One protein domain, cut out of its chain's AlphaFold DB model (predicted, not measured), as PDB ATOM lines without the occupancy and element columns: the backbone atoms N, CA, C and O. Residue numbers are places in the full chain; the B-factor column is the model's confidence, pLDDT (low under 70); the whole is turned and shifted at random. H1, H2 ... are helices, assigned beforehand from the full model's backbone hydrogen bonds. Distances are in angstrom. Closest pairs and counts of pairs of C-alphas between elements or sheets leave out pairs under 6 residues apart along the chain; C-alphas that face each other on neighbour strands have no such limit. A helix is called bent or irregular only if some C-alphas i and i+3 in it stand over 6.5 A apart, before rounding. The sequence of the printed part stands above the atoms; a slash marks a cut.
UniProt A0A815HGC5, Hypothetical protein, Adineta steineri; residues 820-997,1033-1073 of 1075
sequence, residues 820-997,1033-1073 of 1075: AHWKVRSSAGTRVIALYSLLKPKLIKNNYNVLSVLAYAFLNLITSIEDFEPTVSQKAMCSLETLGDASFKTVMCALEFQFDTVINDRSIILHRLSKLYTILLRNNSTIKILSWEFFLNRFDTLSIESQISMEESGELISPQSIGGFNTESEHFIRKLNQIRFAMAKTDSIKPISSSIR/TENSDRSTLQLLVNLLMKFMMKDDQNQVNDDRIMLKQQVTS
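What this domain is: This is residues 820 to 997 and 1033 to 1073 of the 1075 residues of the protein "Hypothetical protein" of Adineta steineri (UniProt A0A815HGC5). Four long helices, H4, H5, H6 and H8, make a loose up-and-down bundle, each running against the one before it in the chain, with H6 set off from the others. H2 crosses H4 and H5, H1 and H3 lie side by side at one far end, H7 bridges H4 and H6, and H9 is beside one end of H6; residues 1056 to 1063 stick out. The printed part has 219 residues with nine named helices, H1 to H9 in chain order, and no named strand: all helix. It is compact, with a radius of gyration of the C-alphas of 18.3 A, and spans 56 by 46 by 34 A.

How they stand to each other: H8, residues 1033 to 1055, the longest helix, touches H5, residues 903 to 922, the same way at a shallow tilt of 18 degrees; residues 1039 to 1047 and 906 to 914 alone touch, and the closest C-alphas, of Ser 907 and Thr 1040, are 5.5 A apart. H5 is irregular, with C-alphas 904 and 907 7.2 A apart. H4, residues 885 to 901, and H5 form a helical hairpin at a shallow tilt of 24 degrees, the closest C-alphas being those of Phe 899 and Arg 906, 5.0 A. H6, residues 932 to 953, is close to but not clearly touching H8, at the C-alphas of Phe 935 and Leu 1048, 7.2 A. H2, residues 848 to 866, touches H4 only just about perpendicular, at 71 degrees, with the C-alphas of Leu 851 and Ala 894 closest, 4.7 A. H1, residues 822 to 836, and H3, residues 870 to 880, touch at a shallow tilt of 2 degrees, the same way; C-alphas 826 and 872 are closest, 5.1 A. H2 touches H1 with residues 857 to 864 alone and H3 with residues 861 to 866 alone. H7, residues 970 to 983, touches H6 at a steep tilt of 64 degrees, closest at C-alphas 945 and 979, 6.4 A, and H4 at C-alphas 901 and 982, 4.7 A. H9, residues 1063 to 1073, only just touches H6, with 3 pairs of C-alphas within 8 A. Every O i to N i+4 pair is within hydrogen-bond range in H1, H3, H4, H6 and H7; in H2 13 of 15 are, in H5 14 of 16, in H8 16 of 19, in H9 6 of 7.

Where its parts are: H8 is 33.6 A long, H6 31.7 A, H5 29.9 A and H2 28.0 A. H1 begins at C-alpha 822 (-37.984, -54.268, 22.763), and H9 ends at C-alpha 1073 (-1.991, -25.078, 33.023).

The domain as a whole: The farthest C-alphas, of Lys 823 and Ile 957, are 56.2 A apart. Residues 998 to 1032 are not printed; C-alphas 997 and 1033 are 21.9 A apart. The links H1 to H2 and H6 to H7 are long. Mean pLDDT of the printed part is 78.1, with 55 residues under 70, among them 1054 to 1073.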
ATOM      1  N   ALA A 820     -37.413 -52.994  16.241       87.88
ATOM      2  CA  ALA A 820     -38.683 -52.474  16.753       87.88
ATOM      3  C   ALA A 820     -39.147 -53.219  18.025       87.88
ATOM      4  O   ALA A 820     -39.741 -52.622  18.925       87.88
ATOM      5  N   HIS A 821     -38.834 -54.515  18.142       90.81
ATOM      6  CA  HIS A 821     -39.226 -55.333  19.286       90.81
ATOM      7  C   HIS A 821     -38.270 -55.148  20.470       90.81
ATOM      8  O   HIS A 821     -37.131 -55.617  20.449       90.81
ATOM      9  N   TRP A 822     -38.768 -54.551  21.556       91.69
ATOM     10  CA  TRP A 822     -37.984 -54.268  22.763       91.69
ATOM     11  C   TRP A 822     -37.294 -55.501  23.366       91.69
ATOM     12  O   TRP A 822     -36.170 -55.402  23.850       91.69
ATOM     13  N   LYS A 823     -37.913 -56.689  23.279       92.06
ATOM     14  CA  LYS A 823     -37.319 -57.950  23.757       92.06
ATOM     15  C   LYS A 823     -36.016 -58.298  23.031       92.06
ATOM     16  O   LYS A 823     -35.114 -58.857  23.651       92.06
ATOM     17  N   VAL A 824     -35.902 -57.953  21.746       91.56
ATOM     18  CA  VAL A 824     -34.686 -58.181  20.950       91.56
ATOM     19  C   VAL A 824     -33.583 -57.228  21.409       91.56
ATOM     20  O   VAL A 824     -32.505 -57.702  21.756       91.56
ATOM     21  N   ARG A 825     -33.886 -55.928  21.556       93.00
ATOM     22  CA  ARG A 825     -32.943 -54.924  22.091       93.00
ATOM     23  C   ARG A 825     -32.468 -55.271  23.511       93.00
ATOM     24  O   ARG A 825     -31.273 -55.278  23.790       93.00
ATOM     25  N   SER A 826     -33.398 -55.674  24.382       90.81
ATOM     26  CA  SER A 826     -33.116 -56.164  25.741       90.81
ATOM     27  C   SER A 826     -32.195 -57.391  25.741       90.81
ATOM     28  O   SER A 826     -31.264 -57.471  26.543       90.81
ATOM     29  N   SER A 827     -32.434 -58.347  24.834       92.69
ATOM     30  CA  SER A 827     -31.600 -59.544  24.692       92.69
ATOM     31  C   SER A 827     -30.203 -59.200  24.169       92.69
ATOM     32  O   SER A 827     -29.224 -59.729  24.693       92.69
ATOM     33  N   ALA A 828     -30.094 -58.284  23.200       93.62
ATOM     34  CA  ALA A 828     -28.817 -57.794  22.686       93.62
ATOM     35  C   ALA A 828     -27.967 -57.174  23.803       93.62
ATOM     36  O   ALA A 828     -26.817 -57.572  23.982       93.62
ATOM     37  N   GLY A 829     -28.561 -56.306  24.634       91.94
ATOM     38  CA  GLY A 829     -27.896 -55.738  25.809       91.94
ATOM     39  C   GLY A 829     -27.333 -56.807  26.756       91.94
ATOM     40  O   GLY A 829     -26.159 -56.751  27.114       91.94
ATOM     41  N   THR A 830     -28.118 -57.839  27.093       91.38
ATOM     42  CA  THR A 830     -27.625 -58.940  27.946       91.38
ATOM     43  C   THR A 830     -26.514 -59.777  27.308       91.38
ATOM     44  O   THR A 830     -25.614 -60.212  28.021       91.38
ATOM     45  N   ARG A 831     -26.525 -59.977  25.982       93.88
ATOM     46  CA  ARG A 831     -25.461 -60.712  25.272       93.88
ATOM     47  C   ARG A 831     -24.152 -59.922  25.253       93.88
ATOM     48  O   ARG A 831     -23.096 -60.500  25.480       93.88
ATOM     49  N   VAL A 832     -24.221 -58.600  25.053       94.31
ATOM     50  CA  VAL A 832     -23.050 -57.709  25.161       94.31
ATOM     51  C   VAL A 832     -22.467 -57.747  26.576       94.31
ATOM     52  O   VAL A 832     -21.252 -57.847  26.723       94.31
ATOM     53  N   ILE A 833     -23.305 -57.742  27.618       92.00
ATOM     54  CA  ILE A 833     -22.841 -57.894  29.006       92.00
ATOM     55  C   ILE A 833     -22.155 -59.248  29.230       92.00
ATOM     56  O   ILE A 833     -21.047 -59.264  29.759       92.00
ATOM     57  N   ALA A 834     -22.751 -60.358  28.779       91.75
ATOM     58  CA  ALA A 834     -22.175 -61.703  28.916       91.75
ATOM     59  C   ALA A 834     -20.821 -61.867  28.192       91.75
ATOM     60  O   ALA A 834     -19.933 -62.573  28.672       91.75
ATOM     61  N   LEU A 835     -20.644 -61.182  27.058       93.56
ATOM     62  CA  LEU A 835     -19.362 -61.058  26.368       93.56
ATOM     63  C   LEU A 835     -18.355 -60.270  27.230       93.56
ATOM     64  O   LEU A 835     -17.277 -60.774  27.549       93.56
ATOM     65  N   TYR A 836     -18.709 -59.062  27.675       91.62
ATOM     66  CA  TYR A 836     -17.806 -58.202  28.450       91.62
ATOM     67  C   TYR A 836     -17.468 -58.704  29.859       91.62
ATOM     68  O   TYR A 836     -16.392 -58.377  30.364       91.62
ATOM     69  N   SER A 837     -18.316 -59.519  30.494       90.75
ATOM     70  CA  SER A 837     -18.016 -60.127  31.798       90.75
ATOM     71  C   SER A 837     -16.862 -61.136  31.753       90.75
ATOM     72  O   SER A 837     -16.266 -61.416  32.789       90.75
ATOM     73  N   LEU A 838     -16.531 -61.666  30.570       90.12
ATOM     74  CA  LEU A 838     -15.486 -62.682  30.378       90.12
ATOM     75  C   LEU A 838     -14.251 -62.163  29.621       90.12
ATOM     76  O   LEU A 838     -13.178 -62.764  29.699       90.12
ATOM     77  N   LEU A 839     -14.373 -61.037  28.909       89.50
ATOM     78  CA  LEU A 839     -13.253 -60.400  28.218       89.50
ATOM     79  C   LEU A 839     -12.208 -59.831  29.196       89.50
ATOM     80  O   LEU A 839     -12.532 -59.269  30.242       89.50
ATOM     81  N   LYS A 840     -10.928 -59.939  28.818       84.88
ATOM     82  CA  LYS A 840      -9.775 -59.409  29.567       84.88
ATOM     83  C   LYS A 840      -8.936 -58.500  28.658       84.88
ATOM     84  O   LYS A 840      -8.718 -58.880  27.506       84.88
ATOM     85  N   PRO A 841      -8.351 -57.385  29.150       80.50
ATOM     86  CA  PRO A 841      -7.680 -56.410  28.278       80.50
ATOM     87  C   PRO A 841      -6.497 -57.000  27.497       80.50
ATOM     88  O   PRO A 841      -6.262 -56.646  26.349       80.50
ATOM     89  N   LYS A 842      -5.776 -57.951  28.111       81.38
ATOM     90  CA  LYS A 842      -4.620 -58.633  27.507       81.38
ATOM     91  C   LYS A 842      -4.962 -59.495  26.281       81.38
ATOM     92  O   LYS A 842      -4.041 -59.859  25.568       81.38
ATOM     93  N   LEU A 843      -6.233 -59.853  26.069       78.62
ATOM     94  CA  LEU A 843      -6.655 -60.755  24.986       78.62
ATOM     95  C   LEU A 843      -7.010 -60.030  23.682       78.62
ATOM     96  O   LEU A 843      -7.072 -60.679  22.648       78.62
ATOM     97  N   ILE A 844      -7.289 -58.723  23.736       82.94
ATOM     98  CA  ILE A 844      -7.787 -57.939  22.586       82.94
ATOM     99  C   ILE A 844      -6.898 -56.743  22.225       82.94
ATOM    100  O   ILE A 844      -7.197 -56.002  21.288       82.94
ATOM    101  N   LYS A 845      -5.838 -56.509  23.005       72.00
ATOM    102  CA  LYS A 845      -4.890 -55.423  22.757       72.00
ATOM    103  C   LYS A 845      -4.232 -55.646  21.388       72.00
ATOM    104  O   LYS A 845      -3.909 -56.776  21.050       72.00
ATOM    105  N   ASN A 846      -4.040 -54.568  20.627       76.25
ATOM    106  CA  ASN A 846      -3.429 -54.580  19.293       76.25
ATOM    107  C   ASN A 846      -4.215 -55.363  18.210       76.25
ATOM    108  O   ASN A 846      -3.609 -55.845  17.262       76.25
ATOM    109  N   ASN A 847      -5.550 -55.474  18.290       86.25
ATOM    110  CA  ASN A 847      -6.370 -55.994  17.183       86.25
ATOM    111  C   ASN A 847      -7.504 -55.018  16.811       86.25
ATOM    112  O   ASN A 847      -8.546 -54.982  17.470       86.25
ATOM    113  N   TYR A 848      -7.309 -54.209  15.760       85.31
ATOM    114  CA  TYR A 848      -8.259 -53.139  15.404       85.31
ATOM    115  C   TYR A 848      -9.654 -53.646  15.015       85.31
ATOM    116  O   TYR A 848     -10.651 -52.989  15.322       85.31
ATOM    117  N   ASN A 849      -9.743 -54.818  14.374       87.56
ATOM    118  CA  ASN A 849     -11.020 -55.410  13.975       87.56
ATOM    119  C   ASN A 849     -11.870 -55.740  15.204       87.56
ATOM    120  O   ASN A 849     -13.015 -55.300  15.299       87.56
ATOM    121  N   VAL A 850     -11.289 -56.442  16.177       90.75
ATOM    122  CA  VAL A 850     -11.951 -56.767  17.445       90.75
ATOM    123  C   VAL A 850     -12.303 -55.501  18.232       90.75
ATOM    124  O   VAL A 850     -13.450 -55.349  18.655       90.75
ATOM    125  N   LEU A 851     -11.353 -54.575  18.403       90.38
ATOM    126  CA  LEU A 851     -11.550 -53.354  19.196       90.38
ATOM    127  C   LEU A 851     -12.694 -52.485  18.647       90.38
ATOM    128  O   LEU A 851     -13.529 -52.028  19.428       90.38
ATOM    129  N   SER A 852     -12.792 -52.318  17.325       89.12
ATOM    130  CA  SER A 852     -13.841 -51.501  16.701       89.12
ATOM    131  C   SER A 852     -15.247 -52.106  16.859       89.12
ATOM    132  O   SER A 852     -16.182 -51.402  17.254       89.12
ATOM    133  N   VAL A 853     -15.416 -53.423  16.652       91.94
ATOM    134  CA  VAL A 853     -16.728 -54.080  16.856       91.94
ATOM    135  C   VAL A 853     -17.146 -54.053  18.328       91.94
ATOM    136  O   VAL A 853     -18.319 -53.828  18.637       91.94
ATOM    137  N   LEU A 854     -16.199 -54.246  19.248       93.25
ATOM    138  CA  LEU A 854     -16.454 -54.167  20.685       93.25
ATOM    139  C   LEU A 854     -16.873 -52.746  21.105       93.25
ATOM    140  O   LEU A 854     -17.898 -52.587  21.774       93.25
ATOM    141  N   ALA A 855     -16.170 -51.708  20.637       92.00
ATOM    142  CA  ALA A 855     -16.555 -50.313  20.864       92.00
ATOM    143  C   ALA A 855     -17.994 -50.032  20.388       92.00
ATOM    144  O   ALA A 855     -18.792 -49.457  21.135       92.00
ATOM    145  N   TYR A 856     -18.364 -50.510  19.194       92.19
ATOM    146  CA  TYR A 856     -19.733 -50.411  18.680       92.19
ATOM    147  C   TYR A 856     -20.753 -51.134  19.572       92.19
ATOM    148  O   TYR A 856     -21.776 -50.549  19.938       92.19
ATOM    149  N   ALA A 857     -20.473 -52.375  19.982       93.25
ATOM    150  CA  ALA A 857     -21.354 -53.148  20.856       93.25
ATOM    151  C   ALA A 857     -21.628 -52.428  22.190       93.25
ATOM    152  O   ALA A 857     -22.778 -52.336  22.628       93.25
ATOM    153  N   PHE A 858     -20.591 -51.867  22.819       92.38
ATOM    154  CA  PHE A 858     -20.727 -51.199  24.112       92.38
ATOM    155  C   PHE A 858     -21.400 -49.820  24.019       92.38
ATOM    156  O   PHE A 858     -22.215 -49.475  24.877       92.38
ATOM    157  N   LEU A 859     -21.150 -49.035  22.965       91.38
ATOM    158  CA  LEU A 859     -21.847 -47.754  22.763       91.38
ATOM    159  C   LEU A 859     -23.356 -47.939  22.530       91.38
ATOM    160  O   LEU A 859     -24.153 -47.120  23.001       91.38
ATOM    161  N   ASN A 860     -23.768 -49.025  21.869       90.44
ATOM    162  CA  ASN A 860     -25.184 -49.388  21.745       90.44
ATOM    163  C   ASN A 860     -25.793 -49.816  23.093       90.44
ATOM    164  O   ASN A 860     -26.913 -49.414  23.418       90.44
ATOM    165  N   LEU A 861     -25.044 -50.541  23.930       91.38
ATOM    166  CA  LEU A 861     -25.460 -50.864  25.298       91.38
ATOM    167  C   LEU A 861     -25.651 -49.603  26.165       91.38
ATOM    168  O   LEU A 861     -26.682 -49.485  26.821       91.38
ATOM    169  N   ILE A 862     -24.735 -48.623  26.121       89.00
ATOM    170  CA  ILE A 862     -24.934 -47.332  26.816       89.00
ATOM    171  C   ILE A 862     -26.152 -46.588  26.244       89.00
ATOM    172  O   ILE A 862     -26.914 -45.972  26.986       89.00
ATOM    173  N   THR A 863     -26.364 -46.646  24.928       87.19
ATOM    174  CA  THR A 863     -27.541 -46.036  24.283       87.19
ATOM    175  C   THR A 863     -28.848 -46.686  24.755       87.19
ATOM    176  O   THR A 863     -29.838 -45.986  24.935       87.19
ATOM    177  N   SER A 864     -28.835 -47.988  25.059       89.56
ATOM    178  CA  SER A 864     -29.995 -48.727  25.585       89.56
ATOM    179  C   SER A 864     -30.427 -48.292  26.990       89.56
ATOM    180  O   SER A 864     -31.534 -48.616  27.402       89.56
ATOM    181  N   ILE A 865     -29.606 -47.533  27.727       87.12
ATOM    182  CA  ILE A 865     -30.007 -46.922  29.007       87.12
ATOM    183  C   ILE A 865     -31.069 -45.832  28.781       87.12
ATOM    184  O   ILE A 865     -31.894 -45.576  29.653       87.12
ATOM    185  N   GLU A 866     -31.091 -45.217  27.598       84.56
ATOM    186  CA  GLU A 866     -32.059 -44.186  27.195       84.56
ATOM    187  C   GLU A 866     -33.122 -44.745  26.233       84.56
ATOM    188  O   GLU A 866     -33.709 -44.008  25.440       84.56
ATOM    189  N   ASP A 867     -33.350 -46.061  26.271       89.31
ATOM    190  CA  ASP A 867     -34.400 -46.707  25.490       89.31
ATOM    191  C   ASP A 867     -35.790 -46.202  25.916       89.31
ATOM    192  O   ASP A 867     -36.051 -45.950  27.093       89.31
ATOM    193  N   PHE A 868     -36.695 -46.070  24.944       86.06
ATOM    194  CA  PHE A 868     -38.072 -45.634  25.176       86.06
ATOM    195  C   PHE A 868     -38.878 -46.621  26.027       86.06
ATOM    196  O   PHE A 868     -39.868 -46.234  26.643       86.06
ATOM    197  N   GLU A 869     -38.486 -47.896  26.026       90.06
ATOM    198  CA  GLU A 869     -39.094 -48.949  26.824       90.06
ATOM    199  C   GLU A 869     -38.392 -49.029  28.196       90.06
ATOM    200  O   GLU A 869     -37.226 -49.445  28.261       90.06
ATOM    201  N   PRO A 870     -39.074 -48.694  29.314       90.50
ATOM    202  CA  PRO A 870     -38.446 -48.642  30.637       90.50
ATOM    203  C   PRO A 870     -37.806 -49.965  31.060       90.50
ATOM    204  O   PRO A 870     -36.773 -49.966  31.730       90.50
ATOM    205  N   THR A 871     -38.367 -51.102  30.631       90.88
ATOM    206  CA  THR A 871     -37.810 -52.428  30.939       90.88
ATOM    207  C   THR A 871     -36.479 -52.707  30.232       90.88
ATOM    208  O   THR A 871     -35.657 -53.457  30.763       90.88
ATOM    209  N   VAL A 872     -36.216 -52.093  29.071       91.75
ATOM    210  CA  VAL A 872     -34.906 -52.159  28.399       91.75
ATOM    211  C   VAL A 872     -33.913 -51.250  29.121       91.75
ATOM    212  O   VAL A 872     -32.842 -51.722  29.505       91.75
ATOM    213  N   SER A 873     -34.306 -49.997  29.374       90.19
ATOM    214  CA  SER A 873     -33.507 -48.987  30.082       90.19
ATOM    215  C   SER A 873     -33.024 -49.475  31.452       90.19
ATOM    216  O   SER A 873     -31.818 -49.546  31.705       90.19
ATOM    217  N   GLN A 874     -33.951 -49.906  32.313       88.56
ATOM    218  CA  GLN A 874     -33.638 -50.374  33.663       88.56
ATOM    219  C   GLN A 874     -32.732 -51.610  33.637       88.56
ATOM    220  O   GLN A 874     -31.763 -51.686  34.390       88.56
ATOM    221  N   LYS A 875     -33.003 -52.569  32.740       89.75
ATOM    222  CA  LYS A 875     -32.199 -53.790  32.635       89.75
ATOM    223  C   LYS A 875     -30.792 -53.502  32.111       89.75
ATOM    224  O   LYS A 875     -29.843 -54.100  32.613       89.75
ATOM    225  N   ALA A 876     -30.635 -52.588  31.151       90.12
ATOM    226  CA  ALA A 876     -29.325 -52.144  30.680       90.12
ATOM    227  C   ALA A 876     -28.526 -51.477  31.812       90.12
ATOM    228  O   ALA A 876     -27.355 -51.808  32.001       90.12
ATOM    229  N   MET A 877     -29.170 -50.618  32.614       86.88
ATOM    230  CA  MET A 877     -28.540 -49.960  33.763       86.88
ATOM    231  C   MET A 877     -28.063 -50.972  34.818       86.88
ATOM    232  O   MET A 877     -26.872 -51.015  35.115       86.88
ATOM    233  N   CYS A 878     -28.944 -51.856  35.302       85.69
ATOM    234  CA  CYS A 878     -28.576 -52.866  36.303       85.69
ATOM    235  C   CYS A 878     -27.538 -53.878  35.786       85.69
ATOM    236  O   CYS A 878     -26.720 -54.367  36.557       85.69
ATOM    237  N   SER A 879     -27.528 -54.196  34.487       84.50
ATOM    238  CA  SER A 879     -26.537 -55.136  33.938       84.50
ATOM    239  C   SER A 879     -25.140 -54.510  33.804       84.50
ATOM    240  O   SER A 879     -24.142 -55.220  33.851       84.50
ATOM    241  N   LEU A 880     -25.031 -53.181  33.677       86.44
ATOM    242  CA  LEU A 880     -23.734 -52.492  33.724       86.44
ATOM    243  C   LEU A 880     -23.110 -52.526  35.127       86.44
ATOM    244  O   LEU A 880     -21.888 -52.545  35.245       86.44
ATOM    245  N   GLU A 881     -23.931 -52.590  36.179       80.38
ATOM    246  CA  GLU A 881     -23.480 -52.706  37.573       80.38
ATOM    247  C   GLU A 881     -22.838 -54.075  37.875       80.38
ATOM    248  O   GLU A 881     -22.054 -54.182  38.815       80.38
ATOM    249  N   THR A 882     -23.104 -55.115  37.068       83.06
ATOM    250  CA  THR A 882     -22.499 -56.451  37.248       83.06
ATOM    251  C   THR A 882     -21.090 -56.586  36.658       83.06
ATOM    252  O   THR A 882     -20.451 -57.622  36.836       83.06
ATOM    253  N   LEU A 883     -20.596 -55.585  35.919       85.94
ATOM    254  CA  LEU A 883     -19.270 -55.630  35.298       85.94
ATOM    255  C   LEU A 883     -18.160 -55.271  36.301       85.94
ATOM    256  O   LEU A 883     -18.231 -54.268  37.009       85.94
ATOM    257  N   GLY A 884     -17.092 -56.072  36.324       82.62
ATOM    258  CA  GLY A 884     -15.921 -55.821  37.166       82.62
ATOM    259  C   GLY A 884     -14.926 -54.822  36.560       82.62
ATOM    260  O   GLY A 884     -14.956 -54.515  35.368       82.62
ATOM    261  N   ASP A 885     -13.967 -54.373  37.372       82.38
ATOM    262  CA  ASP A 885     -12.887 -53.454  36.966       82.38
ATOM    263  C   ASP A 885     -12.095 -53.945  35.730       82.38
ATOM    264  O   ASP A 885     -11.776 -53.163  34.835       82.38
ATOM    265  N   ALA A 886     -11.854 -55.256  35.609       83.75
ATOM    266  CA  ALA A 886     -11.203 -55.845  34.433       83.75
ATOM    267  C   ALA A 886     -12.042 -55.714  33.142       83.75
ATOM    268  O   ALA A 886     -11.490 -55.434  32.073       83.75
ATOM    269  N   SER A 887     -13.367 -55.858  33.239       88.56
ATOM    270  CA  SER A 887     -14.291 -55.653  32.120       88.56
ATOM    271  C   SER A 887     -14.299 -54.189  31.691       88.56
ATOM    272  O   SER A 887     -14.148 -53.902  30.506       88.56
ATOM    273  N   PHE A 888     -14.367 -53.248  32.641       86.88
ATOM    274  CA  PHE A 888     -14.334 -51.815  32.332       86.88
ATOM    275  C   PHE A 888     -12.995 -51.345  31.748       86.88
ATOM    276  O   PHE A 888     -12.996 -50.548  30.812       86.88
ATOM    277  N   LYS A 889     -11.858 -51.895  32.189       87.00
ATOM    278  CA  LYS A 889     -10.557 -51.675  31.524       87.00
ATOM    279  C   LYS A 889     -10.553 -52.166  30.072       87.00
ATOM    280  O   LYS A 889      -9.944 -51.538  29.211       87.00
ATOM    281  N   THR A 890     -11.261 -53.259  29.787       87.81
ATOM    282  CA  THR A 890     -11.393 -53.800  28.426       87.81
ATOM    283  C   THR A 890     -12.303 -52.931  27.554       87.81
ATOM    284  O   THR A 890     -11.968 -52.644  26.407       87.81
ATOM    285  N   VAL A 891     -13.422 -52.459  28.114       88.81
ATOM    286  CA  VAL A 891     -14.312 -51.462  27.497       88.81
ATOM    287  C   VAL A 891     -13.538 -50.199  27.125       88.81
ATOM    288  O   VAL A 891     -13.608 -49.767  25.977       88.81
ATOM    289  N   MET A 892     -12.781 -49.627  28.067       88.62
ATOM    290  CA  MET A 892     -12.025 -48.400  27.820       88.62
ATOM    291  C   MET A 892     -10.972 -48.599  26.733       88.62
ATOM    292  O   MET A 892     -10.929 -47.798  25.810       88.62
ATOM    293  N   CYS A 893     -10.231 -49.710  26.738       88.94
ATOM    294  CA  CYS A 893      -9.280 -50.024  25.666       88.94
ATOM    295  C   CYS A 893      -9.923 -49.998  24.260       88.94
ATOM    296  O   CYS A 893      -9.324 -49.465  23.327       88.94
ATOM    297  N   ALA A 894     -11.155 -50.501  24.109       90.50
ATOM    298  CA  ALA A 894     -11.895 -50.451  22.844       90.50
ATOM    299  C   ALA A 894     -12.412 -49.038  22.496       90.50
ATOM    300  O   ALA A 894     -12.276 -48.592  21.356       90.50
ATOM    301  N   LEU A 895     -12.988 -48.316  23.464       89.88
ATOM    302  CA  LEU A 895     -13.520 -46.962  23.252       89.88
ATOM    303  C   LEU A 895     -12.420 -45.936  22.954       89.88
ATOM    304  O   LEU A 895     -12.607 -45.065  22.107       89.88
ATOM    305  N   GLU A 896     -11.280 -46.044  23.630       89.00
ATOM    306  CA  GLU A 896     -10.104 -45.205  23.408       89.00
ATOM    307  C   GLU A 896      -9.501 -45.460  22.028       89.00
ATOM    308  O   GLU A 896      -9.272 -44.508  21.285       89.00
ATOM    309  N   PHE A 897      -9.354 -46.731  21.635       88.25
ATOM    310  CA  PHE A 897      -8.912 -47.094  20.290       88.25
ATOM    311  C   PHE A 897      -9.795 -46.457  19.203       88.25
ATOM    312  O   PHE A 897      -9.274 -45.852  18.265       88.25
ATOM    313  N   GLN A 898     -11.125 -46.541  19.336       88.38
ATOM    314  CA  GLN A 898     -12.047 -45.939  18.367       88.38
ATOM    315  C   GLN A 898     -11.986 -44.398  18.389       88.38
ATOM    316  O   GLN A 898     -12.040 -43.776  17.332       88.38
ATOM    317  N   PHE A 899     -11.831 -43.771  19.562       88.69
ATOM    318  CA  PHE A 899     -11.673 -42.313  19.686       88.69
ATOM    319  C   PHE A 899     -10.402 -41.806  18.984       88.69
ATOM    320  O   PHE A 899     -10.427 -40.775  18.304       88.69
ATOM    321  N   ASP A 900      -9.294 -42.527  19.155       86.31
ATOM    322  CA  ASP A 900      -7.991 -42.160  18.600       86.31
ATOM    323  C   ASP A 900      -7.890 -42.453  17.092       86.31
ATOM    324  O   ASP A 900      -7.096 -41.811  16.411       86.31
ATOM    325  N   THR A 901      -8.687 -43.389  16.555       83.50
ATOM    326  CA  THR A 901      -8.651 -43.780  15.128       83.50
ATOM    327  C   THR A 901      -9.768 -43.204  14.257       83.50
ATOM    328  O   THR A 901      -9.563 -43.071  13.052       83.50
ATOM    329  N   VAL A 902     -10.933 -42.847  14.813       85.31
ATOM    330  CA  VAL A 902     -12.090 -42.369  14.035       85.31
ATOM    331  C   VAL A 902     -12.622 -41.044  14.584       85.31
ATOM    332  O   VAL A 902     -13.460 -40.998  15.486       85.31
ATOM    333  N   ILE A 903     -12.177 -39.944  13.967       82.75
ATOM    334  CA  ILE A 903     -12.513 -38.557  14.346       82.75
ATOM    335  C   ILE A 903     -14.036 -38.349  14.469       82.75
ATOM    336  O   ILE A 903     -14.509 -37.780  15.453       82.75
ATOM    337  N   ASN A 904     -14.812 -38.882  13.517       82.25
ATOM    338  CA  ASN A 904     -16.273 -38.733  13.460       82.25
ATOM    339  C   ASN A 904     -17.019 -39.324  14.673       82.25
ATOM    340  O   ASN A 904     -18.147 -38.917  14.953       82.25
ATOM    341  N   ASP A 905     -16.417 -40.274  15.394       85.69
ATOM    342  CA  ASP A 905     -17.072 -40.979  16.501       85.69
ATOM    343  C   ASP A 905     -16.765 -40.350  17.874       85.69
ATOM    344  O   ASP A 905     -17.451 -40.643  18.860       85.69
ATOM    345  N   ARG A 906     -15.775 -39.446  17.953       88.12
ATOM    346  CA  ARG A 906     -15.277 -38.835  19.201       88.12
ATOM    347  C   ARG A 906     -16.374 -38.176  20.039       88.12
ATOM    348  O   ARG A 906     -16.448 -38.399  21.247       88.12
ATOM    349  N   SER A 907     -17.258 -37.405  19.404       84.25
ATOM    350  CA  SER A 907     -18.366 -36.707  20.073       84.25
ATOM    351  C   SER A 907     -19.386 -37.679  20.682       84.25
ATOM    352  O   SER A 907     -19.817 -37.498  21.825       84.25
ATOM    353  N   ILE A 908     -19.713 -38.761  19.965       84.00
ATOM    354  CA  ILE A 908     -20.603 -39.833  20.432       84.00
ATOM    355  C   ILE A 908     -19.964 -40.559  21.620       84.00
ATOM    356  O   ILE A 908     -20.625 -40.755  22.644       84.00
ATOM    357  N   ILE A 909     -18.678 -40.913  21.517       88.81
ATOM    358  CA  ILE A 909     -17.923 -41.591  22.578       88.81
ATOM    359  C   ILE A 909     -17.912 -40.741  23.856       88.81
ATOM    360  O   ILE A 909     -18.325 -41.232  24.906       88.81
ATOM    361  N   LEU A 910     -17.538 -39.458  23.783       88.25
ATOM    362  CA  LEU A 910     -17.502 -38.566  24.953       88.25
ATOM    363  C   LEU A 910     -18.884 -38.365  25.587       88.25
ATOM    364  O   LEU A 910     -19.018 -38.401  26.813       88.25
ATOM    365  N   HIS A 911     -19.933 -38.207  24.774       84.81
ATOM    366  CA  HIS A 911     -21.301 -38.062  25.269       84.81
ATOM    367  C   HIS A 911     -21.781 -39.318  26.016       84.81
ATOM    368  O   HIS A 911     -22.358 -39.221  27.105       84.81
ATOM    369  N   ARG A 912     -21.502 -40.510  25.470       86.88
ATOM    370  CA  ARG A 912     -21.855 -41.798  26.088       86.88
ATOM    371  C   ARG A 912     -21.001 -42.093  27.329       86.88
ATOM    372  O   ARG A 912     -21.558 -42.513  28.342       86.88
ATOM    373  N   LEU A 913     -19.705 -41.775  27.312       87.94
ATOM    374  CA  LEU A 913     -18.827 -41.856  28.488       87.94
ATOM    375  C   LEU A 913     -19.288 -40.932  29.624       87.94
ATOM    376  O   LEU A 913     -19.323 -41.364  30.773       87.94
ATOM    377  N   SER A 914     -19.715 -39.698  29.327       85.19
ATOM    378  CA  SER A 914     -20.248 -38.779  30.349       85.19
ATOM    379  C   SER A 914     -21.482 -39.354  31.057       85.19
ATOM    380  O   SER A 914     -21.623 -39.218  32.276       85.19
ATOM    381  N   LYS A 915     -22.358 -40.038  30.309       82.88
ATOM    382  CA  LYS A 915     -23.549 -40.716  30.846       82.88
ATOM    383  C   LYS A 915     -23.176 -41.927  31.701       82.88
ATOM    384  O   LYS A 915     -23.605 -41.995  32.850       82.88
ATOM    385  N   LEU A 916     -22.319 -42.815  31.191       86.44
ATOM    386  CA  LEU A 916     -21.812 -43.974  31.933       86.44
ATOM    387  C   LEU A 916     -21.150 -43.558  33.255       86.44
ATOM    388  O   LEU A 916     -21.473 -44.105  34.307       86.44
ATOM    389  N   TYR A 917     -20.280 -42.544  33.210       83.81
ATOM    390  CA  TYR A 917     -19.638 -41.982  34.395       83.81
ATOM    391  C   TYR A 917     -20.682 -41.479  35.400       83.81
ATOM    392  O   TYR A 917     -20.672 -41.907  36.547       83.81
ATOM    393  N   THR A 918     -21.655 -40.669  34.965       81.06
ATOM    394  CA  THR A 918     -22.724 -40.142  35.840       81.06
ATOM    395  C   THR A 918     -23.535 -41.252  36.534       81.06
ATOM    396  O   THR A 918     -23.896 -41.105  37.701       81.06
ATOM    397  N   ILE A 919     -23.788 -42.374  35.857       78.50
ATOM    398  CA  ILE A 919     -24.531 -43.519  36.413       78.50
ATOM    399  C   ILE A 919     -23.707 -44.248  37.480       78.50
ATOM    400  O   ILE A 919     -24.165 -44.425  38.606       78.50
ATOM    401  N   LEU A 920     -22.459 -44.597  37.170       76.62
ATOM    402  CA  LEU A 920     -21.558 -45.265  38.117       76.62
ATOM    403  C   LEU A 920     -21.248 -44.381  39.337       76.62
ATOM    404  O   LEU A 920     -21.186 -44.859  40.471       76.62
ATOM    405  N   LEU A 921     -21.154 -43.064  39.124       71.88
ATOM    406  CA  LEU A 921     -21.014 -42.075  40.189       71.88
ATOM    407  C   LEU A 921     -22.207 -42.033  41.154       71.88
ATOM    408  O   LEU A 921     -21.986 -41.748  42.333       71.88
ATOM    409  N   ARG A 922     -23.432 -42.267  40.662       66.12
ATOM    410  CA  ARG A 922     -24.676 -42.279  41.453       66.12
ATOM    411  C   ARG A 922     -24.764 -43.507  42.360       66.12
ATOM    412  O   ARG A 922     -25.318 -43.416  43.451       66.12
ATOM    413  N   ASN A 923     -24.188 -44.623  41.922       60.28
ATOM    414  CA  ASN A 923     -24.318 -45.930  42.564       60.28
ATOM    415  C   ASN A 923     -23.162 -46.267  43.532       60.28
ATOM    416  O   ASN A 923     -23.031 -47.414  43.951       60.28
ATOM    417  N   ASN A 924     -22.309 -45.294  43.886       56.22
ATOM    418  CA  ASN A 924     -21.148 -45.467  44.778       56.22
ATOM    419  C   ASN A 924     -20.174 -46.600  44.383       56.22
ATOM    420  O   ASN A 924     -19.457 -47.135  45.231       56.22
ATOM    421  N   SER A 925     -20.085 -46.949  43.094       60.38
ATOM    422  CA  SER A 925     -19.117 -47.947  42.631       60.38
ATOM    423  C   SER A 925     -17.678 -47.451  42.819       60.38
ATOM    424  O   SER A 925     -17.360 -46.318  42.455       60.38
ATOM    425  N   THR A 926     -16.778 -48.315  43.292       60.28
ATOM    426  CA  THR A 926     -15.333 -48.035  43.433       60.28
ATOM    427  C   THR A 926     -14.572 -48.000  42.096       60.28
ATOM    428  O   THR A 926     -13.363 -47.766  42.072       60.28
ATOM    429  N   ILE A 927     -15.272 -48.235  40.983       65.50
ATOM    430  CA  ILE A 927     -14.724 -48.420  39.638       65.50
ATOM    431  C   ILE A 927     -14.287 -47.071  39.050       65.50
ATOM    432  O   ILE A 927     -15.099 -46.174  38.814       65.50
ATOM    433  N   LYS A 928     -12.986 -46.930  38.776       71.56
ATOM    434  CA  LYS A 928     -12.379 -45.711  38.222       71.56
ATOM    435  C   LYS A 928     -12.223 -45.832  36.705       71.56
ATOM    436  O   LYS A 928     -11.172 -46.234  36.223       71.56
ATOM    437  N   ILE A 929     -13.280 -45.486  35.965       76.88
ATOM    438  CA  ILE A 929     -13.267 -45.486  34.488       76.88
ATOM    439  C   ILE A 929     -12.427 -44.336  33.914       76.88
ATOM    440  O   ILE A 929     -11.728 -44.521  32.925       76.88
ATOM    441  N   LEU A 930     -12.500 -43.152  34.526       83.12
ATOM    442  CA  LEU A 930     -11.750 -41.969  34.103       83.12
ATOM    443  C   LEU A 930     -10.526 -41.760  35.002       83.12
ATOM    444  O   LEU A 930     -10.592 -41.966  36.218       83.12
ATOM    445  N   SER A 931      -9.424 -41.322  34.400       83.19
ATOM    446  CA  SER A 931      -8.150 -41.038  35.062       83.19
ATOM    447  C   SER A 931      -7.529 -39.749  34.514       83.19
ATOM    448  O   SER A 931      -7.868 -39.300  33.420       83.19
ATOM    449  N   TRP A 932      -6.579 -39.168  35.249       81.94
ATOM    450  CA  TRP A 932      -5.775 -38.040  34.757       81.94
ATOM    451  C   TRP A 932      -5.001 -38.401  33.475       81.94
ATOM    452  O   TRP A 932      -4.924 -37.595  32.552       81.94
ATOM    453  N   GLU A 933      -4.525 -39.646  33.378       82.69
ATOM    454  CA  GLU A 933      -3.870 -40.212  32.192       82.69
ATOM    455  C   GLU A 933      -4.801 -40.279  30.968       82.69
ATOM    456  O   GLU A 933      -4.361 -39.964  29.864       82.69
ATOM    457  N   PHE A 934      -6.088 -40.619  31.141       87.12
ATOM    458  CA  PHE A 934      -7.070 -40.571  30.050       87.12
ATOM    459  C   PHE A 934      -7.141 -39.161  29.456       87.12
ATOM    460  O   PHE A 934      -6.954 -38.997  28.253       87.12
ATOM    461  N   PHE A 935      -7.360 -38.136  30.289       86.12
ATOM    462  CA  PHE A 935      -7.493 -36.760  29.806       86.12
ATOM    463  C   PHE A 935      -6.206 -36.255  29.152       86.12
ATOM    464  O   PHE A 935      -6.272 -35.750  28.032       86.12
ATOM    465  N   LEU A 936      -5.048 -36.457  29.793       83.06
ATOM    466  CA  LEU A 936      -3.741 -36.110  29.224       83.06
ATOM    467  C   LEU A 936      -3.540 -36.747  27.848       83.06
ATOM    468  O   LEU A 936      -3.202 -36.044  26.900       83.06
ATOM    469  N   ASN A 937      -3.826 -38.044  27.704       84.38
ATOM    470  CA  ASN A 937      -3.661 -38.732  26.429       84.38
ATOM    471  C   ASN A 937      -4.576 -38.182  25.327       84.38
ATOM    472  O   ASN A 937      -4.091 -38.041  24.206       84.38
ATOM    473  N   ARG A 938      -5.844 -37.834  25.622       88.38
ATOM    474  CA  ARG A 938      -6.765 -37.245  24.624       88.38
ATOM    475  C   ARG A 938      -6.390 -35.811  24.248       88.38
ATOM    476  O   ARG A 938      -6.423 -35.491  23.064       88.38
ATOM    477  N   PHE A 939      -6.018 -34.961  25.210       86.06
ATOM    478  CA  PHE A 939      -5.545 -33.605  24.907       86.06
ATOM    479  C   PHE A 939      -4.247 -33.637  24.092       86.06
ATOM    480  O   PHE A 939      -4.123 -32.897  23.124       86.06
ATOM    481  N   ASP A 940      -3.320 -34.541  24.417       83.19
ATOM    482  CA  ASP A 940      -2.080 -34.747  23.661       83.19
ATOM    483  C   ASP A 940      -2.355 -35.247  22.231       83.19
ATOM    484  O   ASP A 940      -1.769 -34.731  21.284       83.19
ATOM    485  N   THR A 941      -3.323 -36.155  22.042       84.06
ATOM    486  CA  THR A 941      -3.793 -36.576  20.707       84.06
ATOM    487  C   THR A 941      -4.323 -35.390  19.888       84.06
ATOM    488  O   THR A 941      -3.891 -35.202  18.753       84.06
ATOM    489  N   LEU A 942      -5.202 -34.558  20.462       84.31
ATOM    490  CA  LEU A 942      -5.773 -33.384  19.781       84.31
ATOM    491  C   LEU A 942      -4.728 -32.281  19.520       84.31
ATOM    492  O   LEU A 942      -4.783 -31.602  18.497       84.31
ATOM    493  N   SER A 943      -3.752 -32.117  20.418       82.12
ATOM    494  CA  SER A 943      -2.634 -31.184  20.241       82.12
ATOM    495  C   SER A 943      -1.728 -31.608  19.083       82.12
ATOM    496  O   SER A 943      -1.420 -30.792  18.217       82.12
ATOM    497  N   ILE A 944      -1.350 -32.889  19.017       80.25
ATOM    498  CA  ILE A 944      -0.529 -33.433  17.927       80.25
ATOM    499  C   ILE A 944      -1.281 -33.355  16.586       80.25
ATOM    500  O   ILE A 944      -0.675 -33.025  15.574       80.25
ATOM    501  N   GLU A 945      -2.594 -33.590  16.561       81.44
ATOM    502  CA  GLU A 945      -3.444 -33.451  15.365       81.44
ATOM    503  C   GLU A 945      -3.506 -32.003  14.836       81.44
ATOM    504  O   GLU A 945      -3.361 -31.765  13.632       81.44
ATOM    505  N   SER A 946      -3.616 -31.021  15.736       78.94
ATOM    506  CA  SER A 946      -3.485 -29.597  15.396       78.94
ATOM    507  C   SER A 946      -2.087 -29.280  14.841       78.94
ATOM    508  O   SER A 946      -1.954 -28.674  13.780       78.94
ATOM    509  N   GLN A 947      -1.031 -29.780  15.490       80.81
ATOM    510  CA  GLN A 947       0.354 -29.586  15.049       80.81
ATOM    511  C   GLN A 947       0.662 -30.245  13.695       80.81
ATOM    512  O   GLN A 947       1.412 -29.667  12.916       80.81
ATOM    513  N   ILE A 948       0.074 -31.404  13.373       77.44
ATOM    514  CA  ILE A 948       0.176 -32.021  12.038       77.44
ATOM    515  C   ILE A 948      -0.556 -31.164  10.997       77.44
ATOM    516  O   ILE A 948      -0.055 -30.980   9.893       77.44
ATOM    517  N   SER A 949      -1.698 -30.570  11.350       75.88
ATOM    518  CA  SER A 949      -2.399 -29.635  10.456       75.88
ATOM    519  C   SER A 949      -1.557 -28.376  10.169       75.88
ATOM    520  O   SER A 949      -1.602 -27.845   9.061       75.88
ATOM    521  N   MET A 950      -0.737 -27.939  11.135       72.00
ATOM    522  CA  MET A 950       0.255 -26.861  10.970       72.00
ATOM    523  C   MET A 950       1.547 -27.304  10.247       72.00
ATOM    524  O   MET A 950       2.202 -26.494   9.595       72.00
ATOM    525  N   GLU A 951       1.923 -28.584  10.336       75.56
ATOM    526  CA  GLU A 951       2.989 -29.206   9.529       75.56
ATOM    527  C   GLU A 951       2.570 -29.223   8.044       75.56
ATOM    528  O   GLU A 951       3.341 -28.824   7.172       75.56
ATOM    529  N   GLU A 952       1.314 -29.586   7.752       69.62
ATOM    530  CA  GLU A 952       0.741 -29.588   6.396       69.62
ATOM    531  C   GLU A 952       0.535 -28.175   5.808       69.62
ATOM    532  O   GLU A 952       0.628 -28.011   4.590       69.62
ATOM    533  N   SER A 953       0.314 -27.144   6.638       68.31
ATOM    534  CA  SER A 953       0.280 -25.736   6.193       68.31
ATOM    535  C   SER A 953       1.669 -25.095   6.041       68.31
ATOM    536  O   SER A 953       1.782 -24.014   5.459       68.31
ATOM    537  N   GLY A 954       2.732 -25.759   6.516       64.62
ATOM    538  CA  GLY A 954       4.115 -25.274   6.463       64.62
ATOM    539  C   GLY A 954       4.504 -24.296   7.579       64.62
ATOM    540  O   GLY A 954       5.564 -23.674   7.495       64.62
ATOM    541  N   GLU A 955       3.681 -24.151   8.620       61.31
ATOM    542  CA  GLU A 955       3.940 -23.269   9.770       61.31
ATOM    543  C   GLU A 955       4.794 -23.934  10.868       61.31
ATOM    544  O   GLU A 955       5.333 -23.241  11.735       61.31
ATOM    545  N   LEU A 956       4.946 -25.264  10.838       69.38
ATOM    546  CA  LEU A 956       5.632 -26.047  11.871       69.38
ATOM    547  C   LEU A 956       6.578 -27.105  11.266       69.38
ATOM    548  O   LEU A 956       6.291 -27.674  10.219       69.38
ATOM    549  N   ILE A 957       7.710 -27.383  11.930       61.56
ATOM    550  CA  ILE A 957       8.755 -28.301  11.416       61.56
ATOM    551  C   ILE A 957       8.505 -29.765  11.813       61.56
ATOM    552  O   ILE A 957       8.802 -30.668  11.035       61.56
ATOM    553  N   SER A 958       8.009 -30.020  13.028       65.81
ATOM    554  CA  SER A 958       7.697 -31.371  13.510       65.81
ATOM    555  C   SER A 958       6.757 -31.344  14.727       65.81
ATOM    556  O   SER A 958       6.963 -30.520  15.622       65.81
ATOM    557  N   PRO A 959       5.751 -32.239  14.809       73.06
ATOM    558  CA  PRO A 959       4.882 -32.343  15.982       73.06
ATOM    559  C   PRO A 959       5.630 -32.807  17.242       73.06
ATOM    560  O   PRO A 959       6.542 -33.634  17.176       73.06
ATOM    561  N   GLN A 960       5.192 -32.327  18.406       76.75
ATOM    562  CA  GLN A 960       5.715 -32.662  19.732       76.75
ATOM    563  C   GLN A 960       4.579 -32.985  20.715       76.75
ATOM    564  O   GLN A 960       3.459 -32.485  20.588       76.75
ATOM    565  N   SER A 961       4.870 -33.819  21.717       72.81
ATOM    566  CA  SER A 961       3.932 -34.106  22.807       72.81
ATOM    567  C   SER A 961       3.820 -32.923  23.772       72.81
ATOM    568  O   SER A 961       4.774 -32.168  23.962       72.81
ATOM    569  N   ILE A 962       2.679 -32.802  24.455       67.75
ATOM    570  CA  ILE A 962       2.410 -31.762  25.467       67.75
ATOM    571  C   ILE A 962       3.461 -31.766  26.597       67.75
ATOM    572  O   ILE A 962       3.714 -30.735  27.216       67.75
ATOM    573  N   GLY A 963       4.089 -32.915  26.866       63.25
ATOM    574  CA  GLY A 963       5.148 -33.047  27.868       63.25
ATOM    575  C   GLY A 963       6.550 -32.631  27.405       63.25
ATOM    576  O   GLY A 963       7.436 -32.547  28.247       63.25
ATOM    577  N   GLY A 964       6.787 -32.411  26.106       60.53
ATOM    578  CA  GLY A 964       8.090 -31.984  25.570       60.53
ATOM    579  C   GLY A 964       9.221 -33.027  25.609       60.53
ATOM    580  O   GLY A 964      10.365 -32.688  25.313       60.53
ATOM    581  N   PHE A 965       8.939 -34.291  25.953       55.41
ATOM    582  CA  PHE A 965       9.951 -35.352  26.080       55.41
ATOM    583  C   PHE A 965       9.798 -36.462  25.022       55.41
ATOM    584  O   PHE A 965       8.701 -36.962  24.776       55.41
ATOM    585  N   ASN A 966      10.937 -36.895  24.463       57.62
ATOM    586  CA  ASN A 966      11.139 -38.084  23.615       57.62
ATOM    587  C   ASN A 966      10.261 -38.217  22.350       57.62
ATOM    588  O   ASN A 966       9.543 -39.209  22.175       57.62
ATOM    589  N   THR A 967      10.441 -37.293  21.402       61.62
ATOM    590  CA  THR A 967       9.966 -37.414  20.005       61.62
ATOM    591  C   THR A 967      10.516 -38.641  19.260       61.62
ATOM    592  O   THR A 967       9.888 -39.114  18.320       61.62
ATOM    593  N   GLU A 968      11.649 -39.205  19.690       60.31
ATOM    594  CA  GLU A 968      12.234 -40.433  19.119       60.31
ATOM    595  C   GLU A 968      11.691 -41.735  19.746       60.31
ATOM    596  O   GLU A 968      12.091 -42.830  19.353       60.31
ATOM    597  N   SER A 969      10.789 -41.663  20.734       75.38
ATOM    598  CA  SER A 969      10.277 -42.878  21.381       75.38
ATOM    599  C   SER A 969       9.343 -43.679  20.468       75.38
ATOM    600  O   SER A 969       8.433 -43.136  19.844       75.38
ATOM    601  N   GLU A 970       9.493 -45.007  20.470       69.62
ATOM    602  CA  GLU A 970       8.621 -45.946  19.744       69.62
ATOM    603  C   GLU A 970       7.127 -45.732  20.076       69.62
ATOM    604  O   GLU A 970       6.257 -45.854  19.214       69.62
ATOM    605  N   HIS A 971       6.828 -45.342  21.320       71.81
ATOM    606  CA  HIS A 971       5.486 -44.974  21.768       71.81
ATOM    607  C   HIS A 971       4.956 -43.707  21.075       71.81
ATOM    608  O   HIS A 971       3.831 -43.712  20.572       71.81
ATOM    609  N   PHE A 972       5.759 -42.638  21.009       77.00
ATOM    610  CA  PHE A 972       5.387 -41.408  20.305       77.00
ATOM    611  C   PHE A 972       5.227 -41.653  18.801       77.00
ATOM    612  O   PHE A 972       4.231 -41.229  18.222       77.00
ATOM    613  N   ILE A 973       6.133 -42.419  18.183       75.19
ATOM    614  CA  ILE A 973       6.071 -42.774  16.757       75.19
ATOM    615  C   ILE A 973       4.798 -43.577  16.436       75.19
ATOM    616  O   ILE A 973       4.095 -43.248  15.478       75.19
ATOM    617  N   ARG A 974       4.440 -44.584  17.252       75.44
ATOM    618  CA  ARG A 974       3.169 -45.321  17.099       75.44
ATOM    619  C   ARG A 974       1.956 -44.392  17.219       75.44
ATOM    620  O   ARG A 974       1.079 -44.441  16.356       75.44
ATOM    621  N   LYS A 975       1.920 -43.524  18.238       79.62
ATOM    622  CA  LYS A 975       0.822 -42.565  18.460       79.62
ATOM    623  C   LYS A 975       0.684 -41.579  17.292       79.62
ATOM    624  O   LYS A 975      -0.417 -41.356  16.798       79.62
ATOM    625  N   LEU A 976       1.797 -41.045  16.797       78.75
ATOM    626  CA  LEU A 976       1.844 -40.115  15.669       78.75
ATOM    627  C   LEU A 976       1.377 -40.773  14.357       78.75
ATOM    628  O   LEU A 976       0.597 -40.173  13.616       78.75
ATOM    629  N   ASN A 977       1.760 -42.028  14.097       78.44
ATOM    630  CA  ASN A 977       1.248 -42.794  12.953       78.44
ATOM    631  C   ASN A 977      -0.264 -43.070  13.058       78.44
ATOM    632  O   ASN A 977      -0.975 -42.964  12.060       78.44
ATOM    633  N   GLN A 978      -0.770 -43.370  14.259       80.75
ATOM    634  CA  GLN A 978      -2.199 -43.566  14.520       80.75
ATOM    635  C   GLN A 978      -3.018 -42.284  14.284       80.75
ATOM    636  O   GLN A 978      -4.074 -42.340  13.654       80.75
ATOM    637  N   ILE A 979      -2.512 -41.122  14.714       80.06
ATOM    638  CA  ILE A 979      -3.160 -39.821  14.483       80.06
ATOM    639  C   ILE A 979      -3.179 -39.485  12.989       80.06
ATOM    640  O   ILE A 979      -4.238 -39.180  12.443       80.06
ATOM    641  N   ARG A 980      -2.044 -39.640  12.291       79.56
ATOM    642  CA  ARG A 980      -1.978 -39.465  10.828       79.56
ATOM    643  C   ARG A 980      -2.962 -40.389  10.095       79.56
ATOM    644  O   ARG A 980      -3.541 -39.984   9.089       79.56
ATOM    645  N   PHE A 981      -3.195 -41.606  10.595       79.88
ATOM    646  CA  PHE A 981      -4.166 -42.544  10.020       79.88
ATOM    647  C   PHE A 981      -5.612 -42.056  10.206       79.88
ATOM    648  O   PHE A 981      -6.395 -42.102   9.256       79.88
ATOM    649  N   ALA A 982      -5.948 -41.531  11.388       79.81
ATOM    650  CA  ALA A 982      -7.257 -40.938  11.663       79.81
ATOM    651  C   ALA A 982      -7.524 -39.701  10.781       79.81
ATOM    652  O   ALA A 982      -8.588 -39.585  10.168       79.81
ATOM    653  N   MET A 983      -6.530 -38.813  10.650       74.94
ATOM    654  CA  MET A 983      -6.591 -37.618   9.794       74.94
ATOM    655  C   MET A 983      -6.726 -37.959   8.304       74.94
ATOM    656  O   MET A 983      -7.415 -37.249   7.571       74.94
ATOM    657  N   ALA A 984      -6.141 -39.076   7.856       71.00
ATOM    658  CA  ALA A 984      -6.240 -39.544   6.474       71.00
ATOM    659  C   ALA A 984      -7.657 -40.001   6.058       71.00
ATOM    660  O   ALA A 984      -7.861 -40.278   4.876       71.00
ATOM    661  N   LYS A 985      -8.624 -40.081   6.993       66.31
ATOM    662  CA  LYS A 985     -10.060 -40.347   6.745       66.31
ATOM    663  C   LYS A 985     -10.314 -41.540   5.810       66.31
ATOM    664  O   LYS A 985     -11.164 -41.488   4.926       66.31
ATOM    665  N   THR A 986      -9.554 -42.619   5.995       62.97
ATOM    666  CA  THR A 986      -9.684 -43.828   5.169       62.97
ATOM    667  C   THR A 986     -10.871 -44.677   5.631       62.97
ATOM    668  O   THR A 986     -11.046 -44.879   6.831       62.97
ATOM    669  N   ASP A 987     -11.638 -45.250   4.698       60.06
ATOM    670  CA  ASP A 987     -12.790 -46.129   5.000       60.06
ATOM    671  C   ASP A 987     -12.403 -47.491   5.632       60.06
ATOM    672  O   ASP A 987     -13.247 -48.365   5.830       60.06
ATOM    673  N   SER A 988     -11.123 -47.688   5.968       67.19
ATOM    674  CA  SER A 988     -10.555 -48.928   6.519       67.19
ATOM    675  C   SER A 988     -11.175 -49.349   7.862       67.19
ATOM    676  O   SER A 988     -11.207 -50.537   8.190       67.19
ATOM    677  N   ILE A 989     -11.669 -48.388   8.651       75.25
ATOM    678  CA  ILE A 989     -12.410 -48.627   9.897       75.25
ATOM    679  C   ILE A 989     -13.797 -48.001   9.748       75.25
ATOM    680  O   ILE A 989     -13.921 -46.789   9.583       75.25
ATOM    681  N   LYS A 990     -14.852 -48.825   9.822       76.88
ATOM    682  CA  LYS A 990     -16.246 -48.382   9.671       76.88
ATOM    683  C   LYS A 990     -16.608 -47.385  10.792       76.88
ATOM    684  O   LYS A 990     -16.574 -47.776  11.960       76.88
ATOM    685  N   PRO A 991     -17.011 -46.137  10.479       77.31
ATOM    686  CA  PRO A 991     -17.419 -45.180  11.504       77.31
ATOM    687  C   PRO A 991     -18.709 -45.622  12.196       77.31
ATOM    688  O   PRO A 991     -19.703 -45.937  11.535       77.31
ATOM    689  N   ILE A 992     -18.737 -45.596  13.524       80.44
ATOM    690  CA  ILE A 992     -19.906 -45.939  14.346       80.44
ATOM    691  C   ILE A 992     -21.062 -44.966  14.082       80.44
ATOM    692  O   ILE A 992     -22.220 -45.377  13.968       80.44
ATOM    693  N   SER A 993     -20.730 -43.690  13.892       71.50
ATOM    694  CA  SER A 993     -21.613 -42.612  13.434       71.50
ATOM    695  C   SER A 993     -22.422 -42.950  12.169       71.50
ATOM    696  O   SER A 993     -23.549 -42.479  12.040       71.50
ATOM    697  N   SER A 994     -21.922 -43.815  11.276       68.19
ATOM    698  CA  SER A 994     -22.670 -44.269  10.087       68.19
ATOM    699  C   SER A 994     -23.842 -45.210  10.407       68.19
ATOM    700  O   SER A 994     -24.797 -45.299   9.637       68.19
ATOM    701  N   SER A 995     -23.755 -45.935  11.529       69.06
ATOM    702  CA  SER A 995     -24.644 -47.055  11.878       69.06
ATOM    703  C   SER A 995     -25.582 -46.740  13.050       69.06
ATOM    704  O   SER A 995     -26.593 -47.416  13.229       69.06
ATOM    705  N   ILE A 996     -25.295 -45.711  13.858       63.72
ATOM    706  CA  ILE A 996     -26.207 -45.249  14.918       63.72
ATOM    707  C   ILE A 996     -27.281 -44.341  14.307       63.72
ATOM    708  O   ILE A 996     -27.110 -43.129  14.171       63.72
ATOM    709  N   ARG A 997     -28.436 -44.922  13.967       53.38
ATOM    710  CA  ARG A 997     -29.628 -44.149  13.594       53.38
ATOM    711  C   ARG A 997     -30.335 -43.633  14.845       53.38
ATOM    712  O   ARG A 997     -30.759 -44.417  15.690       53.38
ATOM    713  N   THR A1033     -14.995 -28.458   9.050       40.19
ATOM    714  CA  THR A1033     -14.090 -29.203   9.951       40.19
ATOM    715  C   THR A1033     -13.680 -28.457  11.226       40.19
ATOM    716  O   THR A1033     -13.535 -29.084  12.266       40.19
ATOM    717  N   GLU A1034     -13.604 -27.126  11.214       41.34
ATOM    718  CA  GLU A1034     -13.278 -26.340  12.418       41.34
ATOM    719  C   GLU A1034     -14.333 -26.453  13.543       41.34
ATOM    720  O   GLU A1034     -14.029 -26.244  14.722       41.34
ATOM    721  N   ASN A1035     -15.583 -26.797  13.211       48.62
ATOM    722  CA  ASN A1035     -16.666 -26.911  14.190       48.62
ATOM    723  C   ASN A1035     -16.704 -28.277  14.905       48.62
ATOM    724  O   ASN A1035     -17.191 -28.344  16.039       48.62
ATOM    725  N   SER A1036     -16.173 -29.362  14.315       58.50
ATOM    726  CA  SER A1036     -16.122 -30.669  15.000       58.50
ATOM    727  C   SER A1036     -15.150 -30.658  16.174       58.50
ATOM    728  O   SER A1036     -15.457 -31.200  17.241       58.50
ATOM    729  N   ASP A1037     -14.015 -29.988  16.013       63.22
ATOM    730  CA  ASP A1037     -12.901 -30.091  16.953       63.22
ATOM    731  C   ASP A1037     -13.163 -29.225  18.185       63.22
ATOM    732  O   ASP A1037     -13.022 -29.696  19.316       63.22
ATOM    733  N   ARG A1038     -13.733 -28.027  17.985       69.56
ATOM    734  CA  ARG A1038     -14.302 -27.209  19.069       69.56
ATOM    735  C   ARG A1038     -15.384 -27.957  19.850       69.56
ATOM    736  O   ARG A1038     -15.383 -27.914  21.078       69.56
ATOM    737  N   SER A1039     -16.278 -28.687  19.171       75.62
ATOM    738  CA  SER A1039     -17.317 -29.477  19.854       75.62
ATOM    739  C   SER A1039     -16.734 -30.645  20.666       75.62
ATOM    740  O   SER A1039     -17.196 -30.927  21.772       75.62
ATOM    741  N   THR A1040     -15.673 -31.279  20.158       83.38
ATOM    742  CA  THR A1040     -14.975 -32.390  20.819       83.38
ATOM    743  C   THR A1040     -14.201 -31.903  22.042       83.38
ATOM    744  O   THR A1040     -14.344 -32.484  23.118       83.38
ATOM    745  N   LEU A1041     -13.459 -30.797  21.914       83.38
ATOM    746  CA  LEU A1041     -12.778 -30.127  23.024       83.38
ATOM    747  C   LEU A1041     -13.770 -29.697  24.110       83.38
ATOM    748  O   LEU A1041     -13.560 -30.017  25.277       83.38
ATOM    749  N   GLN A1042     -14.893 -29.065  23.748       84.44
ATOM    750  CA  GLN A1042     -15.914 -28.661  24.720       84.44
ATOM    751  C   GLN A1042     -16.504 -29.862  25.476       84.44
ATOM    752  O   GLN A1042     -16.682 -29.797  26.692       84.44
ATOM    753  N   LEU A1043     -16.788 -30.976  24.791       85.00
ATOM    754  CA  LEU A1043     -17.274 -32.202  25.433       85.00
ATOM    755  C   LEU A1043     -16.221 -32.832  26.360       85.00
ATOM    756  O   LEU A1043     -16.577 -33.309  27.440       85.00
ATOM    757  N   LEU A1044     -14.942 -32.809  25.970       86.88
ATOM    758  CA  LEU A1044     -13.828 -33.332  26.765       86.88
ATOM    759  C   LEU A1044     -13.580 -32.479  28.021       86.88
ATOM    760  O   LEU A1044     -13.477 -33.032  29.116       86.88
ATOM    761  N   VAL A1045     -13.579 -31.149  27.891       84.94
ATOM    762  CA  VAL A1045     -13.478 -30.200  29.014       84.94
ATOM    763  C   VAL A1045     -14.685 -30.328  29.946       84.94
ATOM    764  O   VAL A1045     -14.513 -30.425  31.158       84.94
ATOM    765  N   ASN A1046     -15.909 -30.439  29.418       83.75
ATOM    766  CA  ASN A1046     -17.105 -30.672  30.237       83.75
ATOM    767  C   ASN A1046     -17.019 -31.994  31.026       83.75
ATOM    768  O   ASN A1046     -17.485 -32.072  32.166       83.75
ATOM    769  N   LEU A1047     -16.428 -33.042  30.440       86.44
ATOM    770  CA  LEU A1047     -16.196 -34.319  31.116       86.44
ATOM    771  C   LEU A1047     -15.104 -34.208  32.195       86.44
ATOM    772  O   LEU A1047     -15.283 -34.753  33.285       86.44
ATOM    773  N   LEU A1048     -14.028 -33.464  31.926       85.00
ATOM    774  CA  LEU A1048     -12.968 -33.179  32.895       85.00
ATOM    775  C   LEU A1048     -13.493 -32.370  34.087       85.00
ATOM    776  O   LEU A1048     -13.237 -32.742  35.227       85.00
ATOM    777  N   MET A1049     -14.280 -31.318  33.853       82.62
ATOM    778  CA  MET A1049     -14.873 -30.513  34.926       82.62
ATOM    779  C   MET A1049     -15.764 -31.369  35.837       82.62
ATOM    780  O   MET A1049     -15.644 -31.300  37.060       82.62
ATOM    781  N   LYS A1050     -16.594 -32.260  35.269       79.88
ATOM    782  CA  LYS A1050     -17.374 -33.239  36.053       79.88
ATOM    783  C   LYS A1050     -16.495 -34.188  36.877       79.88
ATOM    784  O   LYS A1050     -16.897 -34.576  37.971       79.88
ATOM    785  N   PHE A1051     -15.331 -34.576  36.359       83.50
ATOM    786  CA  PHE A1051     -14.370 -35.433  37.055       83.50
ATOM    787  C   PHE A1051     -13.670 -34.690  38.209       83.50
ATOM    788  O   PHE A1051     -13.665 -35.174  39.343       83.50
ATOM    789  N   MET A1052     -13.172 -33.473  37.961       77.25
ATOM    790  CA  MET A1052     -12.505 -32.625  38.959       77.25
ATOM    791  C   MET A1052     -13.405 -32.320  40.162       77.25
ATOM    792  O   MET A1052     -12.975 -32.488  41.302       77.25
ATOM    793  N   MET A1053     -14.675 -31.976  39.916       72.38
ATOM    794  CA  MET A1053     -15.658 -31.646  40.961       72.38
ATOM    795  C   MET A1053     -15.925 -32.789  41.964       72.38
ATOM    796  O   MET A1053     -16.511 -32.533  43.015       72.38
ATOM    797  N   LYS A1054     -15.505 -34.035  41.675       65.31
ATOM    798  CA  LYS A1054     -15.589 -35.172  42.615       65.31
ATOM    799  C   LYS A1054     -14.228 -35.705  43.085       65.31
ATOM    800  O   LYS A1054     -14.152 -36.208  44.206       65.31
ATOM    801  N   ASP A1055     -13.152 -35.592  42.299       61.41
ATOM    802  CA  ASP A1055     -11.803 -35.977  42.766       61.41
ATOM    803  C   ASP A1055     -11.356 -35.064  43.936       61.41
ATOM    804  O   ASP A1055     -10.737 -35.541  44.886       61.41
ATOM    805  N   ASP A1056     -11.802 -33.798  43.962       51.47
ATOM    806  CA  ASP A1056     -11.567 -32.861  45.077       51.47
ATOM    807  C   ASP A1056     -12.303 -33.197  46.391       51.47
ATOM    808  O   ASP A1056     -11.954 -32.652  47.436       51.47
ATOM    809  N   GLN A1057     -13.254 -34.139  46.393       51.69
ATOM    810  CA  GLN A1057     -13.865 -34.657  47.630       51.69
ATOM    811  C   GLN A1057     -13.076 -35.823  48.263       51.69
ATOM    812  O   GLN A1057     -13.442 -36.283  49.340       51.69
ATOM    813  N   ASN A1058     -12.010 -36.316  47.615       48.62
ATOM    814  CA  ASN A1058     -11.286 -37.544  47.993       48.62
ATOM    815  C   ASN A1058      -9.769 -37.332  48.227       48.62
ATOM    816  O   ASN A1058      -8.973 -38.249  48.012       48.62
ATOM    817  N   GLN A1059      -9.331 -36.128  48.608       45.75
ATOM    818  CA  GLN A1059      -7.903 -35.784  48.682       45.75
ATOM    819  C   GLN A1059      -7.151 -36.468  49.845       45.75
ATOM    820  O   GLN A1059      -7.460 -36.184  50.995       45.75
ATOM    821  N   VAL A1060      -6.116 -37.267  49.525       43.50
ATOM    822  CA  VAL A1060      -4.696 -37.108  49.953       43.50
ATOM    823  C   VAL A1060      -3.798 -37.874  48.953       43.50
ATOM    824  O   VAL A1060      -3.910 -39.095  48.879       43.50
ATOM    825  N   ASN A1061      -2.942 -37.187  48.174       45.94
ATOM    826  CA  ASN A1061      -1.665 -37.699  47.610       45.94
ATOM    827  C   ASN A1061      -0.989 -36.655  46.694       45.94
ATOM    828  O   ASN A1061      -1.636 -36.137  45.781       45.94
ATOM    829  N   ASP A1062       0.316 -36.422  46.868       46.56
ATOM    830  CA  ASP A1062       1.043 -35.321  46.209       46.56
ATOM    831  C   ASP A1062       1.284 -35.515  44.698       46.56
ATOM    832  O   ASP A1062       1.139 -34.559  43.935       46.56
ATOM    833  N   ASP A1063       1.539 -36.739  44.215       50.19
ATOM    834  CA  ASP A1063       1.776 -37.005  42.778       50.19
ATOM    835  C   ASP A1063       0.587 -36.597  41.884       50.19
ATOM    836  O   ASP A1063       0.745 -36.232  40.714       50.19
ATOM    837  N   ARG A1064      -0.632 -36.620  42.439       54.09
ATOM    838  CA  ARG A1064      -1.844 -36.169  41.740       54.09
ATOM    839  C   ARG A1064      -1.894 -34.652  41.575       54.09
ATOM    840  O   ARG A1064      -2.542 -34.185  40.643       54.09
ATOM    841  N   ILE A1065      -1.230 -33.887  42.442       55.94
ATOM    842  CA  ILE A1065      -1.226 -32.420  42.397       55.94
ATOM    843  C   ILE A1065      -0.399 -31.934  41.201       55.94
ATOM    844  O   ILE A1065      -0.871 -31.063  40.478       55.94
ATOM    845  N   MET A1066       0.754 -32.555  40.925       54.25
ATOM    846  CA  MET A1066       1.570 -32.292  39.723       54.25
ATOM    847  C   MET A1066       0.780 -32.514  38.423       54.25
ATOM    848  O   MET A1066       0.715 -31.628  37.572       54.25
ATOM    849  N   LEU A1067       0.126 -33.674  38.284       55.03
ATOM    850  CA  LEU A1067      -0.669 -34.006  37.093       55.03
ATOM    851  C   LEU A1067      -1.912 -33.110  36.958       55.03
ATOM    852  O   LEU A1067      -2.234 -32.670  35.855       55.03
ATOM    853  N   LYS A1068      -2.581 -32.789  38.075       56.38
ATOM    854  CA  LYS A1068      -3.684 -31.817  38.108       56.38
ATOM    855  C   LYS A1068      -3.203 -30.444  37.638       56.38
ATOM    856  O   LYS A1068      -3.847 -29.867  36.770       56.38
ATOM    857  N   GLN A1069      -2.066 -29.963  38.152       58.62
ATOM    858  CA  GLN A1069      -1.457 -28.690  37.757       58.62
ATOM    859  C   GLN A1069      -1.131 -28.657  36.261       58.62
ATOM    860  O   GLN A1069      -1.590 -27.730  35.599       58.62
ATOM    861  N   GLN A1070      -0.450 -29.677  35.721       57.31
ATOM    862  CA  GLN A1070      -0.139 -29.779  34.286       57.31
ATOM    863  C   GLN A1070      -1.389 -29.751  33.398       57.31
ATOM    864  O   GLN A1070      -1.401 -29.072  32.379       57.31
ATOM    865  N   VAL A1071      -2.462 -30.458  33.769       56.75
ATOM    866  CA  VAL A1071      -3.714 -30.390  32.998       56.75
ATOM    867  C   VAL A1071      -4.342 -29.000  33.105       56.75
ATOM    868  O   VAL A1071      -4.738 -28.443  32.090       56.75
ATOM    869  N   THR A1072      -4.391 -28.397  34.297       56.31
ATOM    870  CA  THR A1072      -4.981 -27.057  34.483       56.31
ATOM    871  C   THR A1072      -4.142 -25.898  33.941       56.31
ATOM    872  O   THR A1072      -4.684 -24.810  33.800       56.31
ATOM    873  N   SER A1073      -2.849 -26.090  33.661       53.25
ATOM    874  CA  SER A1073      -1.991 -25.078  33.023       53.25
ATOM    875  C   SER A1073      -2.020 -25.130  31.497       53.25
ATOM    876  O   SER A1073      -1.542 -24.199  30.854       53.25
TER     877      SER A1073